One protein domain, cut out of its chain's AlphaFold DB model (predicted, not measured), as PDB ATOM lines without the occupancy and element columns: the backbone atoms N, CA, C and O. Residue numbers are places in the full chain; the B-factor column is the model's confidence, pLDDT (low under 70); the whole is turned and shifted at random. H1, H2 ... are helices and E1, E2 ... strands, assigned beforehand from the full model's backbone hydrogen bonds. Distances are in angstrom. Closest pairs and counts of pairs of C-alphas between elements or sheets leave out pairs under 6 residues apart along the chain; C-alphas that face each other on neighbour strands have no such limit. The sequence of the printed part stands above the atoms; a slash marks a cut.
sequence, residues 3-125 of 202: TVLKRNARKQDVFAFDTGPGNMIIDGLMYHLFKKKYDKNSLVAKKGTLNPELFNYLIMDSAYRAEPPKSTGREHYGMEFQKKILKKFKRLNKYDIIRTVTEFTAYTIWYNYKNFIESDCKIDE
ATOM      1  N   THR A   3     -41.561   5.326  58.659       94.44
ATOM      2  CA  THR A   3     -42.406   5.998  59.658       94.44
ATOM      3  C   THR A   3     -42.349   7.498  59.401       94.44
ATOM      4  O   THR A   3     -41.259   8.052  59.262       94.44
ATOM      5  N   VAL A   4     -43.511   8.143  59.331       93.75
ATOM      6  CA  VAL A   4     -43.659   9.578  59.075       93.75
ATOM      7  C   VAL A   4     -43.963  10.287  60.386       93.75
ATOM      8  O   VAL A   4     -44.928   9.951  61.071       93.75
ATOM      9  N   LEU A   5     -43.132  11.271  60.725       92.31
ATOM     10  CA  LEU A   5     -43.266  12.096  61.922       92.31
ATOM     11  C   LEU A   5     -43.383  13.560  61.495       92.31
ATOM     12  O   LEU A   5     -42.387  14.193  61.150       92.31
ATOM     13  N   LYS A   6     -44.610  14.090  61.491       91.31
ATOM     14  CA  LYS A   6     -44.860  15.512  61.219       91.31
ATOM     15  C   LYS A   6     -44.333  16.368  62.378       91.31
ATOM     16  O   LYS A   6     -44.235  15.906  63.518       91.31
ATOM     17  N   ARG A   7     -44.026  17.641  62.113       89.25
ATOM     18  CA  ARG A   7     -43.724  18.602  63.185       89.25
ATOM     19  C   ARG A   7     -44.906  18.640  64.163       89.25
ATOM     20  O   ARG A   7     -46.044  18.775  63.729       89.25
ATOM     21  N   ASN A   8     -44.622  18.532  65.461       88.69
ATOM     22  CA  ASN A   8     -45.623  18.474  66.535       88.69
ATOM     23  C   ASN A   8     -46.613  17.295  66.421       88.69
ATOM     24  O   ASN A   8     -47.725  17.385  66.940       88.69
ATOM     25  N   ALA A   9     -46.231  16.204  65.746       88.00
ATOM     26  CA  ALA A   9     -47.069  15.015  65.647       88.00
ATOM     27  C   ALA A   9     -47.403  14.449  67.033       88.00
ATOM     28  O   ALA A   9     -46.527  14.283  67.886       88.00
ATOM     29  N   ARG A  10     -48.672  14.098  67.229       88.88
ATOM     30  CA  ARG A  10     -49.134  13.263  68.341       88.88
ATOM     31  C   ARG A  10     -49.113  11.798  67.910       88.88
ATOM     32  O   ARG A  10     -48.968  11.488  66.728       88.88
ATOM     33  N   LYS A  11     -49.297  10.879  68.860       84.31
ATOM     34  CA  LYS A  11     -49.274   9.424  68.612       84.31
ATOM     35  C   LYS A  11     -50.201   9.009  67.458       84.31
ATOM     36  O   LYS A  11     -49.795   8.227  66.609       84.31
ATOM     37  N   GLN A  12     -51.408   9.568  67.394       83.69
ATOM     38  CA  GLN A  12     -52.407   9.295  66.353       83.69
ATOM     39  C   GLN A  12     -52.064   9.874  64.973       83.69
ATOM     40  O   GLN A  12     -52.628   9.441  63.974       83.69
ATOM     41  N   ASP A  13     -51.149  10.843  64.915       86.62
ATOM     42  CA  ASP A  13     -50.710  11.468  63.667       86.62
ATOM     43  C   ASP A  13     -49.560  10.666  63.019       86.62
ATOM     44  O   ASP A  13     -49.151  10.953  61.892       86.62
ATOM     45  N   VAL A  14     -49.018   9.664  63.731       89.56
ATOM     46  CA  VAL A  14     -47.960   8.782  63.230       89.56
ATOM     47  C   VAL A  14     -48.536   7.843  62.182       89.56
ATOM     48  O   VAL A  14     -49.536   7.161  62.406       89.56
ATOM     49  N   PHE A  15     -47.841   7.758  61.056       88.94
ATOM     50  CA  PHE A  15     -48.178   6.864  59.961       88.94
ATOM     51  C   PHE A  15     -46.949   6.055  59.559       88.94
ATOM     52  O   PHE A  15     -45.836   6.584  59.499       88.94
ATOM     53  N   ALA A  16     -47.122   4.758  59.324       93.19
ATOM     54  CA  ALA A  16     -46.029   3.861  58.987       93.19
ATOM     55  C   ALA A  16     -46.541   2.641  58.227       93.19
ATOM     56  O   ALA A  16     -47.655   2.181  58.452       93.19
ATOM     57  N   PHE A  17     -45.711   2.122  57.330       94.81
ATOM     58  CA  PHE A  17     -46.025   0.956  56.507       94.81
ATOM     59  C   PHE A  17     -44.749   0.408  55.858       94.81
ATOM     60  O   PHE A  17     -43.691   1.057  55.869       94.81
ATOM     61  N   ASP A  18     -44.822  -0.791  55.283       96.12
ATOM     62  CA  ASP A  18     -43.712  -1.344  54.510       96.12
ATOM     63  C   ASP A  18     -43.657  -0.816  53.085       96.12
ATOM     64  O   ASP A  18     -44.643  -0.809  52.365       96.12
ATOM     65  N   THR A  19     -42.466  -0.404  52.653       96.75
ATOM     66  CA  THR A  19     -42.253   0.192  51.331       96.75
ATOM     67  C   THR A  19     -41.875  -0.829  50.263       96.75
ATOM     68  O   THR A  19     -41.731  -0.446  49.114       96.75
ATOM     69  N   GLY A  20     -41.660  -2.098  50.620       96.06
ATOM     70  CA  GLY A  20     -41.083  -3.116  49.739       96.06
ATOM     71  C   GLY A  20     -39.865  -3.802  50.371       96.06
ATOM     72  O   GLY A  20     -39.722  -3.801  51.599       96.06
ATOM     73  N   PRO A  21     -38.965  -4.397  49.567       96.88
ATOM     74  CA  PRO A  21     -37.851  -5.167  50.094       96.88
ATOM     75  C   PRO A  21     -36.718  -4.270  50.603       96.88
ATOM     76  O   PRO A  21     -36.244  -3.376  49.903       96.88
ATOM     77  N   GLY A  22     -36.215  -4.570  51.802       95.75
ATOM     78  CA  GLY A  22     -34.958  -4.022  52.326       95.75
ATOM     79  C   GLY A  22     -33.741  -4.869  51.935       95.75
ATOM     80  O   GLY A  22     -33.667  -5.423  50.844       95.75
ATOM     81  N   ASN A  23     -32.801  -5.058  52.866       95.81
ATOM     82  CA  ASN A  23     -31.594  -5.864  52.622       95.81
ATOM     83  C   ASN A  23     -31.872  -7.336  52.290       95.81
ATOM     84  O   ASN A  23     -31.046  -7.980  51.658       95.81
ATOM     85  N   MET A  24     -33.022  -7.879  52.697       95.44
ATOM     86  CA  MET A  24     -33.303  -9.316  52.609       95.44
ATOM     87  C   MET A  24     -33.192  -9.895  51.186       95.44
ATOM     88  O   MET A  24     -32.768 -11.043  51.035       95.44
ATOM     89  N   ILE A  25     -33.515  -9.109  50.154       97.31
ATOM     90  CA  ILE A  25     -33.391  -9.527  48.753       97.31
ATOM     91  C   ILE A  25     -31.932  -9.451  48.278       97.31
ATOM     92  O   ILE A  25     -31.460 -10.353  47.585       97.31
ATOM     93  N   ILE A  26     -31.203  -8.413  48.703       98.06
ATOM     94  CA  ILE A  26     -29.778  -8.215  48.408       98.06
ATOM     95  C   ILE A  26     -28.977  -9.364  49.028       98.06
ATOM     96  O   ILE A  26     -28.193 -10.012  48.342       98.06
ATOM     97  N   ASP A  27     -29.226  -9.660  50.301       98.00
ATOM     98  CA  ASP A  27     -28.557 -10.708  51.072       98.00
ATOM     99  C   ASP A  27     -28.824 -12.099  50.485       98.00
ATOM    100  O   ASP A  27     -27.900 -12.896  50.307       98.00
ATOM    101  N   GLY A  28     -30.074 -12.377  50.103       97.81
ATOM    102  CA  GLY A  28     -30.437 -13.630  49.442       97.81
ATOM    103  C   GLY A  28     -29.698 -13.831  48.117       97.81
ATOM    104  O   GLY A  28     -29.090 -14.879  47.881       97.81
ATOM    105  N   LEU A  29     -29.654 -12.805  47.265       98.50
ATOM    106  CA  LEU A  29     -28.925 -12.871  45.995       98.50
ATOM    107  C   LEU A  29     -27.404 -12.916  46.190       98.50
ATOM    108  O   LEU A  29     -26.723 -13.642  45.463       98.50
ATOM    109  N   MET A  30     -26.866 -12.219  47.191       98.50
ATOM    110  CA  MET A  30     -25.457 -12.324  47.588       98.50
ATOM    111  C   MET A  30     -25.096 -13.749  47.995       98.50
ATOM    112  O   MET A  30     -24.043 -14.266  47.599       98.50
ATOM    113  N   TYR A  31     -25.980 -14.420  48.729       98.12
ATOM    114  CA  TYR A  31     -25.781 -15.812  49.094       98.12
ATOM    115  C   TYR A  31     -25.792 -16.717  47.857       98.12
ATOM    116  O   TYR A  31     -24.866 -17.506  47.661       98.12
ATOM    117  N   HIS A  32     -26.779 -16.572  46.973       97.69
ATOM    118  CA  HIS A  32     -26.880 -17.404  45.773       97.69
ATOM    119  C   HIS A  32     -25.709 -17.211  44.792       97.69
ATOM    120  O   HIS A  32     -25.174 -18.206  44.299       97.69
ATOM    121  N   LEU A  33     -25.290 -15.967  44.542       98.25
ATOM    122  CA  LEU A  33     -24.311 -15.606  43.504       98.25
ATOM    123  C   LEU A  33     -22.853 -15.568  43.988       98.25
ATOM    124  O   LEU A  33     -21.928 -15.737  43.187       98.25
ATOM    125  N   PHE A  34     -22.629 -15.309  45.280       98.25
ATOM    126  CA  PHE A  34     -21.293 -15.085  45.847       98.25
ATOM    127  C   PHE A  34     -21.001 -15.909  47.102       98.25
ATOM    128  O   PHE A  34     -19.880 -15.832  47.603       98.25
ATOM    129  N   LYS A  35     -21.969 -16.678  47.622       98.19
ATOM    130  CA  LYS A  35     -21.836 -17.447  48.875       98.19
ATOM    131  C   LYS A  35     -21.458 -16.569  50.076       98.19
ATOM    132  O   LYS A  35     -20.772 -17.008  50.994       98.19
ATOM    133  N   LYS A  36     -21.918 -15.312  50.080       98.12
ATOM    134  CA  LYS A  36     -21.728 -14.351  51.177       98.12
ATOM    135  C   LYS A  36     -23.073 -13.982  51.789       98.12
ATOM    136  O   LYS A  36     -24.058 -13.879  51.073       98.12
ATOM    137  N   LYS A  37     -23.096 -13.755  53.105       97.31
ATOM    138  CA  LYS A  37     -24.331 -13.436  53.845       97.31
ATOM    139  C   LYS A  37     -24.956 -12.095  53.441       97.31
ATOM    140  O   LYS A  37     -26.166 -11.975  53.481       97.31
ATOM    141  N   TYR A  38     -24.133 -11.105  53.095       97.88
ATOM    142  CA  TYR A  38     -24.560  -9.758  52.712       97.88
ATOM    143  C   TYR A  38     -23.462  -9.061  51.896       97.88
ATOM    144  O   TYR A  38     -22.306  -9.510  51.880       97.88
ATOM    145  N   ASP A  39     -23.797  -7.948  51.240       98.00
ATOM    146  CA  ASP A  39     -22.830  -7.114  50.515       98.00
ATOM    147  C   ASP A  39     -22.151  -6.093  51.439       98.00
ATOM    148  O   ASP A  39     -22.604  -4.957  51.620       98.00
ATOM    149  N   LYS A  40     -21.044  -6.505  52.065       97.44
ATOM    150  CA  LYS A  40     -20.284  -5.651  52.986       97.44
ATOM    151  C   LYS A  40     -19.808  -4.383  52.276       97.44
ATOM    152  O   LYS A  40     -19.058  -4.463  51.310       97.44
ATOM    153  N   ASN A  41     -20.205  -3.219  52.797       96.75
ATOM    154  CA  ASN A  41     -19.860  -1.890  52.272       96.75
ATOM    155  C   ASN A  41     -20.217  -1.672  50.786       96.75
ATOM    156  O   ASN A  41     -19.601  -0.832  50.120       96.75
ATOM    157  N   SER A  42     -21.207  -2.407  50.271       97.56
ATOM    158  CA  SER A  42     -21.602  -2.395  48.855       97.56
ATOM    159  C   SER A  42     -20.466  -2.766  47.885       97.56
ATOM    160  O   SER A  42     -20.437  -2.275  46.756       97.56
ATOM    161  N   LEU A  43     -19.473  -3.550  48.321       98.25
ATOM    162  CA  LEU A  43     -18.281  -3.861  47.518       98.25
ATOM    163  C   LEU A  43     -18.610  -4.622  46.229       98.25
ATOM    164  O   LEU A  43     -17.865  -4.514  45.255       98.25
ATOM    165  N   VAL A  44     -19.690  -5.402  46.223       98.62
ATOM    166  CA  VAL A  44     -20.175  -6.103  45.033       98.62
ATOM    167  C   VAL A  44     -21.048  -5.172  44.200       98.62
ATOM    168  O   VAL A  44     -20.764  -4.982  43.020       98.62
ATOM    169  N   ALA A  45     -22.053  -4.535  44.802       98.44
ATOM    170  CA  ALA A  45     -22.981  -3.660  44.093       98.44
ATOM    171  C   ALA A  45     -22.268  -2.501  43.374       98.44
ATOM    172  O   ALA A  45     -22.646  -2.133  42.268       98.44
ATOM    173  N   LYS A  46     -21.204  -1.937  43.964       98.19
ATOM    174  CA  LYS A  46     -20.423  -0.842  43.358       98.19
ATOM    175  C   LYS A  46     -19.608  -1.257  42.130       98.19
ATOM    176  O   LYS A  46     -19.212  -0.382  41.373       98.19
ATOM    177  N   LYS A  47     -19.342  -2.552  41.944       98.44
ATOM    178  CA  LYS A  47     -18.661  -3.082  40.750       98.44
ATOM    179  C   LYS A  47     -19.625  -3.356  39.596       98.44
ATOM    180  O   LYS A  47     -19.170  -3.615  38.489       98.44
ATOM    181  N   GLY A  48     -20.927  -3.370  39.874       98.31
ATOM    182  CA  GLY A  48     -21.957  -3.568  38.869       98.31
ATOM    183  C   GLY A  48     -22.448  -2.252  38.287       98.31
ATOM    184  O   GLY A  48     -22.325  -1.186  38.897       98.31
ATOM    185  N   THR A  49     -23.082  -2.363  37.132       98.50
ATOM    186  CA  THR A  49     -23.834  -1.292  36.483       98.50
ATOM    187  C   THR A  49     -25.327  -1.558  36.646       98.50
ATOM    188  O   THR A  49     -25.763  -2.706  36.735       98.50
ATOM    189  N   LEU A  50     -26.124  -0.492  36.752       98.56
ATOM    190  CA  LEU A  50     -27.577  -0.624  36.766       98.56
ATOM    191  C   LEU A  50     -28.022  -1.244  35.438       98.56
ATOM    192  O   LEU A  50     -27.757  -0.675  34.383       98.56
ATOM    193  N   ASN A  51     -28.689  -2.395  35.490       98.75
ATOM    194  CA  ASN A  51     -29.215  -3.059  34.308       98.75
ATOM    195  C   ASN A  51     -30.685  -2.648  34.085       98.75
ATOM    196  O   ASN A  51     -31.535  -3.000  34.911       98.75
ATOM    197  N   PRO A  52     -31.015  -1.938  32.988       98.50
ATOM    198  CA  PRO A  52     -32.371  -1.436  32.762       98.50
ATOM    199  C   PRO A  52     -33.420  -2.539  32.608       98.50
ATOM    200  O   PRO A  52     -34.541  -2.383  33.078       98.50
ATOM    201  N   GLU A  53     -33.070  -3.668  31.988       98.56
ATOM    202  CA  GLU A  53     -34.006  -4.777  31.766       98.56
ATOM    203  C   GLU A  53     -34.446  -5.415  33.092       98.56
ATOM    204  O   GLU A  53     -35.641  -5.583  33.348       98.56
ATOM    205  N   LEU A  54     -33.487  -5.712  33.975       98.75
ATOM    206  CA  LEU A  54     -33.768  -6.212  35.316       98.75
ATOM    207  C   LEU A  54     -34.508  -5.167  36.153       98.75
ATOM    208  O   LEU A  54     -35.458  -5.521  36.846       98.75
ATOM    209  N   PHE A  55     -34.126  -3.891  36.079       98.75
ATOM    210  CA  PHE A  55     -34.826  -2.842  36.818       98.75
ATOM    211  C   PHE A  55     -36.296  -2.740  36.391       98.75
ATOM    212  O   PHE A  55     -37.181  -2.791  37.244       98.75
ATOM    213  N   ASN A  56     -36.560  -2.704  35.082       98.44
ATOM    214  CA  ASN A  56     -37.910  -2.677  34.520       98.44
ATOM    215  C   ASN A  56     -38.729  -3.899  34.943       98.44
ATOM    216  O   ASN A  56     -39.891  -3.766  35.312       98.44
ATOM    217  N   TYR A  57     -38.114  -5.081  34.969       98.50
ATOM    218  CA  TYR A  57     -38.761  -6.280  35.491       98.50
ATOM    219  C   TYR A  57     -39.133  -6.156  36.976       98.50
ATOM    220  O   TYR A  57     -40.236  -6.536  37.359       98.50
ATOM    221  N   LEU A  58     -38.239  -5.623  37.814       98.31
ATOM    222  CA  LEU A  58     -38.484  -5.474  39.251       98.31
ATOM    223  C   LEU A  58     -39.578  -4.447  39.542       98.31
ATOM    224  O   LEU A  58     -40.440  -4.695  40.381       98.31
ATOM    225  N   ILE A  59     -39.587  -3.314  38.835       97.50
ATOM    226  CA  ILE A  59     -40.604  -2.286  39.071       97.50
ATOM    227  C   ILE A  59     -41.997  -2.733  38.638       97.50
ATOM    228  O   ILE A  59     -42.945  -2.137  39.133       97.50
ATOM    229  N   MET A  60     -42.153  -3.747  37.777       96.12
ATOM    230  CA  MET A  60     -43.464  -4.327  37.435       96.12
ATOM    231  C   MET A  60     -44.131  -5.067  38.604       96.12
ATOM    232  O   MET A  60     -45.319  -5.371  38.523       96.12
ATOM    233  N   ASP A  61     -43.398  -5.353  39.679       94.38
ATOM    234  CA  ASP A  61     -43.973  -5.900  40.904       94.38
ATOM    235  C   ASP A  61     -45.035  -4.952  41.492       94.38
ATOM    236  O   ASP A  61     -44.799  -3.757  41.664       94.38
ATOM    237  N   SER A  62     -46.223  -5.475  41.798       92.94
ATOM    238  CA  SER A  62     -47.333  -4.666  42.313       92.94
ATOM    239  C   SER A  62     -47.323  -4.518  43.835       92.94
ATOM    240  O   SER A  62     -47.927  -3.577  44.345       92.94
ATOM    241  N   ALA A  63     -46.622  -5.388  44.572       93.50
ATOM    242  CA  ALA A  63     -46.710  -5.429  46.032       93.50
ATOM    243  C   ALA A  63     -46.229  -4.124  46.686       93.50
ATOM    244  O   ALA A  63     -46.921  -3.568  47.540       93.50
ATOM    245  N   TYR A  64     -45.107  -3.549  46.234       95.25
ATOM    246  CA  TYR A  64     -44.644  -2.263  46.771       95.25
ATOM    247  C   TYR A  64     -45.545  -1.079  46.383       95.25
ATOM    248  O   TYR A  64     -45.447  -0.025  47.017       95.25
ATOM    249  N   ARG A  65     -46.421  -1.233  45.379       95.56
ATOM    250  CA  ARG A  65     -47.338  -0.190  44.889       95.56
ATOM    251  C   ARG A  65     -48.716  -0.208  45.548       95.56
ATOM    252  O   ARG A  65     -49.475   0.719  45.302       95.56
ATOM    253  N   ALA A  66     -49.045  -1.222  46.349       94.19
ATOM    254  CA  ALA A  66     -50.325  -1.282  47.058       94.19
ATOM    255  C   ALA A  66     -50.534  -0.042  47.950       94.19
ATOM    256  O   ALA A  66     -49.561   0.517  48.456       94.19
ATOM    257  N   GLU A  67     -51.771   0.391  48.168       92.69
ATOM    258  CA  GLU A  67     -52.053   1.487  49.103       92.69
ATOM    259  C   GLU A  67     -51.843   1.027  50.560       92.69
ATOM    260  O   GLU A  67     -52.104  -0.138  50.876       92.69
ATOM    261  N   PRO A  68     -51.330   1.881  51.464       91.31
ATOM    262  CA  PRO A  68     -51.321   1.574  52.893       91.31
ATOM    263  C   PRO A  68     -52.749   1.556  53.497       91.31
ATOM    264  O   PRO A  68     -53.625   2.244  52.979       91.31
ATOM    265  N   PRO A  69     -52.990   0.855  54.626       89.38
ATOM    266  CA  PRO A  69     -52.011   0.144  55.446       89.38
ATOM    267  C   PRO A  69     -51.529  -1.143  54.772       89.38
ATOM    268  O   PRO A  69     -52.315  -1.931  54.255       89.38
ATOM    269  N   LYS A  70     -50.211  -1.367  54.791       90.31
ATOM    270  CA  LYS A  70     -49.599  -2.556  54.190       90.31
ATOM    271  C   LYS A  70     -48.349  -3.008  54.928       90.31
ATOM    272  O   LYS A  70     -47.580  -2.196  55.451       90.31
ATOM    273  N   SER A  71     -48.146  -4.316  54.897       89.19
ATOM    274  CA  SER A  71     -46.981  -5.019  55.421       89.19
ATOM    275  C   SER A  71     -46.477  -5.995  54.363       89.19
ATOM    276  O   SER A  71     -47.267  -6.499  53.559       89.19
ATOM    277  N   THR A  72     -45.170  -6.230  54.318       90.94
ATOM    278  CA  THR A  72     -44.575  -7.230  53.422       90.94
ATOM    279  C   THR A  72     -43.251  -7.748  53.971       90.94
ATOM    280  O   THR A  72     -42.592  -7.115  54.792       90.94
ATOM    281  N   GLY A  73     -42.818  -8.898  53.482       91.00
ATOM    282  CA  GLY A  73     -41.645  -9.582  53.976       91.00
ATOM    283  C   GLY A  73     -41.195 -10.726  53.076       91.00
ATOM    284  O   GLY A  73     -41.128 -10.630  51.846       91.00
ATOM    285  N   ARG A  74     -40.776 -11.816  53.724       93.12
ATOM    286  CA  ARG A  74     -40.180 -12.989  53.064       93.12
ATOM    287  C   ARG A  74     -41.203 -13.817  52.300       93.12
ATOM    288  O   ARG A  74     -40.809 -14.542  51.392       93.12
ATOM    289  N   GLU A  75     -42.473 -13.698  52.641       93.06
ATOM    290  CA  GLU A  75     -43.581 -14.327  51.936       93.06
ATOM    291  C   GLU A  75     -43.685 -13.840  50.484       93.06
ATOM    292  O   GLU A  75     -43.968 -14.649  49.604       93.06
ATOM    293  N   HIS A  76     -43.349 -12.570  50.209       95.50
ATOM    294  CA  HIS A  76     -43.337 -12.030  48.845       95.50
ATOM    295  C   HIS A  76     -41.931 -11.933  48.247       95.50
ATOM    296  O   HIS A  76     -41.672 -12.503  47.190       95.50
ATOM    297  N   TYR A  77     -40.984 -11.276  48.927       96.19
ATOM    298  CA  TYR A  77     -39.634 -11.001  48.395       96.19
ATOM    299  C   TYR A  77     -38.580 -12.062  48.764       96.19
ATOM    300  O   TYR A  77     -37.369 -11.847  48.635       96.19
ATOM    301  N   GLY A  78     -39.021 -13.215  49.273       94.94
ATOM    302  CA  GLY A  78     -38.151 -14.294  49.730       94.94
ATOM    303  C   GLY A  78     -37.523 -15.122  48.612       94.94
ATOM    304  O   GLY A  78     -37.287 -14.664  47.493       94.94
ATOM    305  N   MET A  79     -37.232 -16.381  48.939       95.88
ATOM    306  CA  MET A  79     -36.469 -17.293  48.081       95.88
ATOM    307  C   MET A  79     -37.083 -17.455  46.684       95.88
ATOM    308  O   MET A  79     -36.355 -17.483  45.695       95.88
ATOM    309  N   GLU A  80     -38.410 -17.524  46.578       96.25
ATOM    310  CA  GLU A  80     -39.082 -17.713  45.289       96.25
ATOM    311  C   GLU A  80     -38.948 -16.492  44.372       96.25
ATOM    312  O   GLU A  80     -38.670 -16.643  43.179       96.25
ATOM    313  N   PHE A  81     -39.046 -15.275  44.914       97.06
ATOM    314  CA  PHE A  81     -38.790 -14.049  44.151       97.06
ATOM    315  C   PHE A  81     -37.339 -13.995  43.658       97.06
ATOM    316  O   PHE A  81     -37.071 -13.723  42.487       97.06
ATOM    317  N   GLN A  82     -36.394 -14.357  44.526       97.44
ATOM    318  CA  GLN A  82     -34.969 -14.407  44.195       97.44
ATOM    319  C   GLN A  82     -34.676 -15.447  43.102       97.44
ATOM    320  O   GLN A  82     -33.959 -15.150  42.145       97.44
ATOM    321  N   LYS A  83     -35.275 -16.643  43.174       97.31
ATOM    322  CA  LYS A  83     -35.165 -17.672  42.125       97.31
ATOM    323  C   LYS A  83     -35.703 -17.189  40.781       97.31
ATOM    324  O   LYS A  83     -35.082 -17.479  39.758       97.31
ATOM    325  N   LYS A  84     -36.819 -16.448  40.756       97.94
ATOM    326  CA  LYS A  84     -37.368 -15.865  39.515       97.94
ATOM    327  C   LYS A  84     -36.357 -14.925  38.854       97.94
ATOM    328  O   LYS A  84     -36.106 -15.072  37.656       97.94
ATOM    329  N   ILE A  85     -35.718 -14.046  39.632       98.31
ATOM    330  CA  ILE A  85     -34.641 -13.164  39.147       98.31
ATOM    331  C   ILE A  85     -33.489 -13.996  38.576       98.31
ATOM    332  O   ILE A  85     -33.113 -13.812  37.419       98.31
ATOM    333  N   LEU A  86     -32.961 -14.946  39.353       98.12
ATOM    334  CA  LEU A  86     -31.806 -15.760  38.954       98.12
ATOM    335  C   LEU A  86     -32.082 -16.608  37.707       98.12
ATOM    336  O   LEU A  86     -31.199 -16.773  36.869       98.12
ATOM    337  N   LYS A  87     -33.304 -17.133  37.558       98.19
ATOM    338  CA  LYS A  87     -33.712 -17.918  36.387       98.19
ATOM    339  C   LYS A  87     -33.836 -17.041  35.141       98.19
ATOM    340  O   LYS A  87     -33.321 -17.418  34.088       98.19
ATOM    341  N   LYS A  88     -34.518 -15.896  35.251       98.25
ATOM    342  CA  LYS A  88     -34.789 -14.998  34.118       98.25
ATOM    343  C   LYS A  88     -33.519 -14.290  33.641       98.25
ATOM    344  O   LYS A  88     -33.265 -14.251  32.445       98.25
ATOM    345  N   PHE A  89     -32.679 -13.836  34.569       98.25
ATOM    346  CA  PHE A  89     -31.463 -13.064  34.288       98.25
ATOM    347  C   PHE A  89     -30.181 -13.888  34.457       98.25
ATOM    348  O   PHE A  89     -29.130 -13.353  34.795       98.25
ATOM    349  N   LYS A  90     -30.234 -15.200  34.189       96.69
ATOM    350  CA  LYS A  90     -29.105 -16.131  34.399       96.69
ATOM    351  C   LYS A  90     -27.817 -15.774  33.642       96.69
ATOM    352  O   LYS A  90     -26.743 -16.215  34.029       96.69
ATOM    353  N   ARG A  91     -27.938 -15.042  32.526       97.38
ATOM    354  CA  ARG A  91     -26.813 -14.597  31.684       97.38
ATOM    355  C   ARG A  91     -26.309 -13.201  32.057       97.38
ATOM    356  O   ARG A  91     -25.274 -12.789  31.545       97.38
ATOM    357  N   LEU A  92     -27.037 -12.475  32.907       98.00
ATOM    358  CA  LEU A  92     -26.639 -11.145  33.334       98.00
ATOM    359  C   LEU A  92     -25.433 -11.248  34.270       98.00
ATOM    360  O   LEU A  92     -25.307 -12.191  35.057       98.00
ATOM    361  N   ASN A  93     -24.549 -10.258  34.204       98.19
ATOM    362  CA  ASN A  93     -23.439 -10.159  35.132       98.19
ATOM    363  C   ASN A  93     -23.966 -10.130  36.579       98.19
ATOM    364  O   ASN A  93     -24.794  -9.299  36.954       98.19
ATOM    365  N   LYS A  94     -23.454 -11.030  37.424       98.56
ATOM    366  CA  LYS A  94     -23.845 -11.127  38.836       98.56
ATOM    367  C   LYS A  94     -23.629  -9.836  39.632       98.56
ATOM    368  O   LYS A  94     -24.371  -9.593  40.579       98.56
ATOM    369  N   TYR A  95     -22.646  -9.009  39.266       98.81
ATOM    370  CA  TYR A  95     -22.440  -7.698  39.892       98.81
ATOM    371  C   TYR A  95     -23.586  -6.734  39.551       98.81
ATOM    372  O   TYR A  95     -24.085  -6.044  40.442       98.81
ATOM    373  N   ASP A  96     -24.063  -6.752  38.304       98.81
ATOM    374  CA  ASP A  96     -25.175  -5.916  37.833       98.81
ATOM    375  C   ASP A  96     -26.496  -6.316  38.495       98.81
ATOM    376  O   ASP A  96     -27.308  -5.452  38.820       98.81
ATOM    377  N   ILE A  97     -26.697  -7.609  38.781       98.81
ATOM    378  CA  ILE A  97     -27.865  -8.085  39.544       98.81
ATOM    379  C   ILE A  97     -27.899  -7.434  40.932       98.81
ATOM    380  O   ILE A  97     -28.908  -6.839  41.311       98.81
ATOM    381  N   ILE A  98     -26.794  -7.504  41.682       98.81
ATOM    382  CA  ILE A  98     -26.718  -6.922  43.031       98.81
ATOM    383  C   ILE A  98     -26.840  -5.395  42.973       98.81
ATOM    384  O   ILE A  98     -27.550  -4.806  43.794       98.81
ATOM    385  N   ARG A  99     -26.210  -4.750  41.981       98.81
ATOM    386  CA  ARG A  99     -26.351  -3.308  41.748       98.81
ATOM    387  C   ARG A  99     -27.811  -2.913  41.538       98.81
ATOM    388  O   ARG A  99     -28.305  -2.009  42.205       98.81
ATOM    389  N   THR A 100     -28.493  -3.607  40.636       98.88
ATOM    390  CA  THR A 100     -29.859  -3.285  40.214       98.88
ATOM    391  C   THR A 100     -30.876  -3.543  41.316       98.88
ATOM    392  O   THR A 100     -31.776  -2.738  41.526       98.88
ATOM    393  N   VAL A 101     -30.720  -4.625  42.076       98.56
ATOM    394  CA  VAL A 101     -31.609  -4.909  43.209       98.56
ATOM    395  C   VAL A 101     -31.384  -3.927  44.364       98.56
ATOM    396  O   VAL A 101     -32.345  -3.534  45.019       98.56
ATOM    397  N   THR A 102     -30.148  -3.462  44.577       98.75
ATOM    398  CA  THR A 102     -29.879  -2.380  45.543       98.75
ATOM    399  C   THR A 102     -30.568  -1.077  45.123       98.75
ATOM    400  O   THR A 102     -31.159  -0.401  45.965       98.75
ATOM    401  N   GLU A 103     -30.539  -0.746  43.827       98.75
ATOM    402  CA  GLU A 103     -31.271   0.398  43.266       98.75
ATOM    403  C   GLU A 103     -32.784   0.242  43.468       98.75
ATOM    404  O   GLU A 103     -33.442   1.165  43.941       98.75
ATOM    405  N   PHE A 104     -33.333  -0.945  43.195       98.69
ATOM    406  CA  PHE A 104     -34.750  -1.248  43.394       98.69
ATOM    407  C   PHE A 104     -35.193  -1.061  44.853       98.69
ATOM    408  O   PHE A 104     -36.225  -0.444  45.104       98.69
ATOM    409  N   THR A 105     -34.399  -1.501  45.833       98.38
ATOM    410  CA  THR A 105     -34.686  -1.235  47.254       98.38
ATOM    411  C   THR A 105     -34.806   0.266  47.540       98.38
ATOM    412  O   THR A 105     -35.766   0.688  48.181       98.38
ATOM    413  N   ALA A 106     -33.890   1.096  47.031       98.50
ATOM    414  CA  ALA A 106     -33.969   2.549  47.207       98.50
ATOM    415  C   ALA A 106     -35.181   3.157  46.478       98.50
ATOM    416  O   ALA A 106     -35.886   4.002  47.034       98.50
ATOM    417  N   TYR A 107     -35.440   2.692  45.255       98.69
ATOM    418  CA  TYR A 107     -36.557   3.129  44.427       98.69
ATOM    419  C   TYR A 107     -37.900   2.853  45.098       98.69
ATOM    420  O   TYR A 107     -38.751   3.732  45.120       98.69
ATOM    421  N   THR A 108     -38.104   1.669  45.682       98.44
ATOM    422  CA  THR A 108     -39.383   1.347  46.335       98.44
ATOM    423  C   THR A 108     -39.648   2.240  47.552       98.44
ATOM    424  O   THR A 108     -40.782   2.677  47.744       98.44
ATOM    425  N   ILE A 109     -38.614   2.606  48.323       98.19
ATOM    426  CA  ILE A 109     -38.720   3.598  49.411       98.19
ATOM    427  C   ILE A 109     -39.130   4.968  48.854       98.19
ATOM    428  O   ILE A 109     -40.088   5.570  49.341       98.19
ATOM    429  N   TRP A 110     -38.437   5.448  47.818       98.19
ATOM    430  CA  TRP A 110     -38.735   6.730  47.177       98.19
ATOM    431  C   TRP A 110     -40.130   6.775  46.551       98.19
ATOM    432  O   TRP A 110     -40.874   7.721  46.791       98.19
ATOM    433  N   TYR A 111     -40.511   5.738  45.805       98.25
ATOM    434  CA  TYR A 111     -41.826   5.610  45.184       98.25
ATOM    435  C   TYR A 111     -42.929   5.730  46.234       98.25
ATOM    436  O   TYR A 111     -43.897   6.459  46.044       98.25
ATOM    437  N   ASN A 112     -42.776   5.039  47.363       97.62
ATOM    438  CA  ASN A 112     -43.764   5.069  48.430       97.62
ATOM    439  C   ASN A 112     -43.856   6.435  49.114       97.62
ATOM    440  O   ASN A 112     -44.956   6.881  49.422       97.62
ATOM    441  N   TYR A 113     -42.730   7.126  49.299       96.88
ATOM    442  CA  TYR A 113     -42.753   8.521  49.733       96.88
ATOM    443  C   TYR A 113     -43.501   9.411  48.735       96.88
ATOM    444  O   TYR A 113     -44.422  10.128  49.118       96.88
ATOM    445  N   LYS A 114     -43.150   9.327  47.450       97.06
ATOM    446  CA  LYS A 114     -43.745  10.154  46.399       97.06
ATOM    447  C   LYS A 114     -45.255   9.981  46.272       97.06
ATOM    448  O   LYS A 114     -45.954  10.971  46.120       97.06
ATOM    449  N   ASN A 115     -45.744   8.746  46.336       96.69
ATOM    450  CA  ASN A 115     -47.148   8.452  46.046       96.69
ATOM    451  C   ASN A 115     -48.058   8.468  47.279       96.69
ATOM    452  O   ASN A 115     -49.252   8.685  47.122       96.69
ATOM    453  N   PHE A 116     -47.528   8.233  48.485       95.50
ATOM    454  CA  PHE A 116     -48.360   8.058  49.687       95.50
ATOM    455  C   PHE A 116     -48.025   9.017  50.834       95.50
ATOM    456  O   PHE A 116     -48.648   8.926  51.888       95.50
ATOM    457  N   ILE A 117     -47.006   9.872  50.693       94.38
ATOM    458  CA  ILE A 117     -46.549  10.753  51.781       94.38
ATOM    459  C   ILE A 117     -46.387  12.202  51.306       94.38
ATOM    460  O   ILE A 117     -46.787  13.118  52.019       94.38
ATOM    461  N   GLU A 118     -45.802  12.431  50.126       94.31
ATOM    462  CA  GLU A 118     -45.353  13.766  49.703       94.31
ATOM    463  C   GLU A 118     -46.478  14.809  49.612       94.31
ATOM    464  O   GLU A 118     -46.234  15.966  49.958       94.31
ATOM    465  N   SER A 119     -47.693  14.421  49.201       92.25
ATOM    466  CA  SER A 119     -48.846  15.335  49.130       92.25
ATOM    467  C   SER A 119     -49.210  15.937  50.488       92.25
ATOM    468  O   SER A 119     -49.616  17.094  50.564       92.25
ATOM    469  N   ASP A 120     -49.021  15.163  51.557       88.38
ATOM    470  CA  ASP A 120     -49.490  15.500  52.902       88.38
ATOM    471  C   ASP A 120     -48.355  15.983  53.807       88.38
ATOM    472  O   ASP A 120     -48.587  16.642  54.825       88.38
ATOM    473  N   CYS A 121     -47.121  15.579  53.497       87.94
ATOM    474  CA  CYS A 121     -45.935  15.879  54.278       87.94
ATOM    475  C   CYS A 121     -44.684  15.826  53.402       87.94
ATOM    476  O   CYS A 121     -44.073  14.772  53.205       87.94
ATOM    477  N   LYS A 122     -44.229  16.996  52.957       91.69
ATOM    478  CA  LYS A 122     -42.874  17.131  52.426       91.69
ATOM    479  C   LYS A 122     -41.874  16.890  53.556       91.69
ATOM    480  O   LYS A 122     -42.003  17.486  54.621       91.69
ATOM    481  N   ILE A 123     -40.907  16.000  53.344       93.75
ATOM    482  CA  ILE A 123     -39.925  15.674  54.385       93.75
ATOM    483  C   ILE A 123     -38.708  16.598  54.314       93.75
ATOM    484  O   ILE A 123     -38.162  16.835  53.236       93.75
ATOM    485  N   ASP A 124     -38.255  17.060  55.477       94.81
ATOM    486  CA  ASP A 124     -36.990  17.790  55.630       94.81
ATOM    487  C   ASP A 124     -35.810  16.834  55.882       94.81
ATOM    488  O   ASP A 124     -34.673  17.099  55.486       94.81
ATOM    489  N   GLU A 125     -36.070  15.697  56.537       95.69
ATOM    490  CA  GLU A 125     -35.055  14.720  56.933       95.69
ATOM    491  C   GLU A 125     -35.545  13.281  56.721       95.69
ATOM    492  O   GLU A 125     -36.676  12.925  57.053       95.69
TER     493      GLU A 125
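Overview. This is residues 3 to 125 of the 202 residues of the protein "Anhydro-N-acetylmuramic acid kinase" of Ignavibacteria bacterium (UniProt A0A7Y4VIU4). A long helix, H5, runs through the middle of an elongated, mostly helical body, with H1 side by side with it and H2 crossing it, while H4 crosses H1. At one end residues 3 to 14 make a loop that folds back, and residues 3 to 4 pair antiparallel with residues 15 to 16 of E1. The printed part has 123 residues, under half of them in named elements, in the order E1, H1, H2, H3, H4, H5. It is compact, with a radius of gyration of the C-alphas of 15.9 A, and spans 50 by 26 by 25 A.

Arrangement. H5, residues 94 to 116, touches H1, residues 23 to 34, at a shallow tilt of 11 degrees, opposite ways; their closest C-alphas, of Ile 26 and Ile 98, are 6.3 A apart. With residues 97 to 104 alone H5 touches H2, residues 52 to 59, at a steep tilt of 44 degrees, closest at the C-alphas of Phe 55 and Thr 100, 6.0 A. With residues 25 to 29 alone H1 touches H4, residues 79 to 88, at a steep tilt of 53 degrees, closest at the C-alphas of Leu 29 and Gln 82, 6.5 A. H1 only just touches H3, residues 74 to 77, with 3 pairs of C-alphas within 8 A, the closest being Ile 25 and Tyr 77, 6.4 A. E1, residues 15 to 17, pairs with no named strand and is apart from H5. Each O i to N i+4 pair is within hydrogen-bond range in H1, H2, H4 and H5; H3 is too short for one.

Along the chain. E1 begins at C-alpha 15, (-48.178, 6.864, 59.961). H1 measures 15.4 A, H4 14.2 A and H5 33.0 A, ending at C-alpha 116, (-48.360, 8.058, 49.687).

Size, cuts and confidence. The C-alphas farthest apart, of Asn 8 and Arg 91, are 51.6 A apart. The printed part has no cut; the links H1 to H2 and H2 to H3 are long. No printed residue is under 70 in pLDDT.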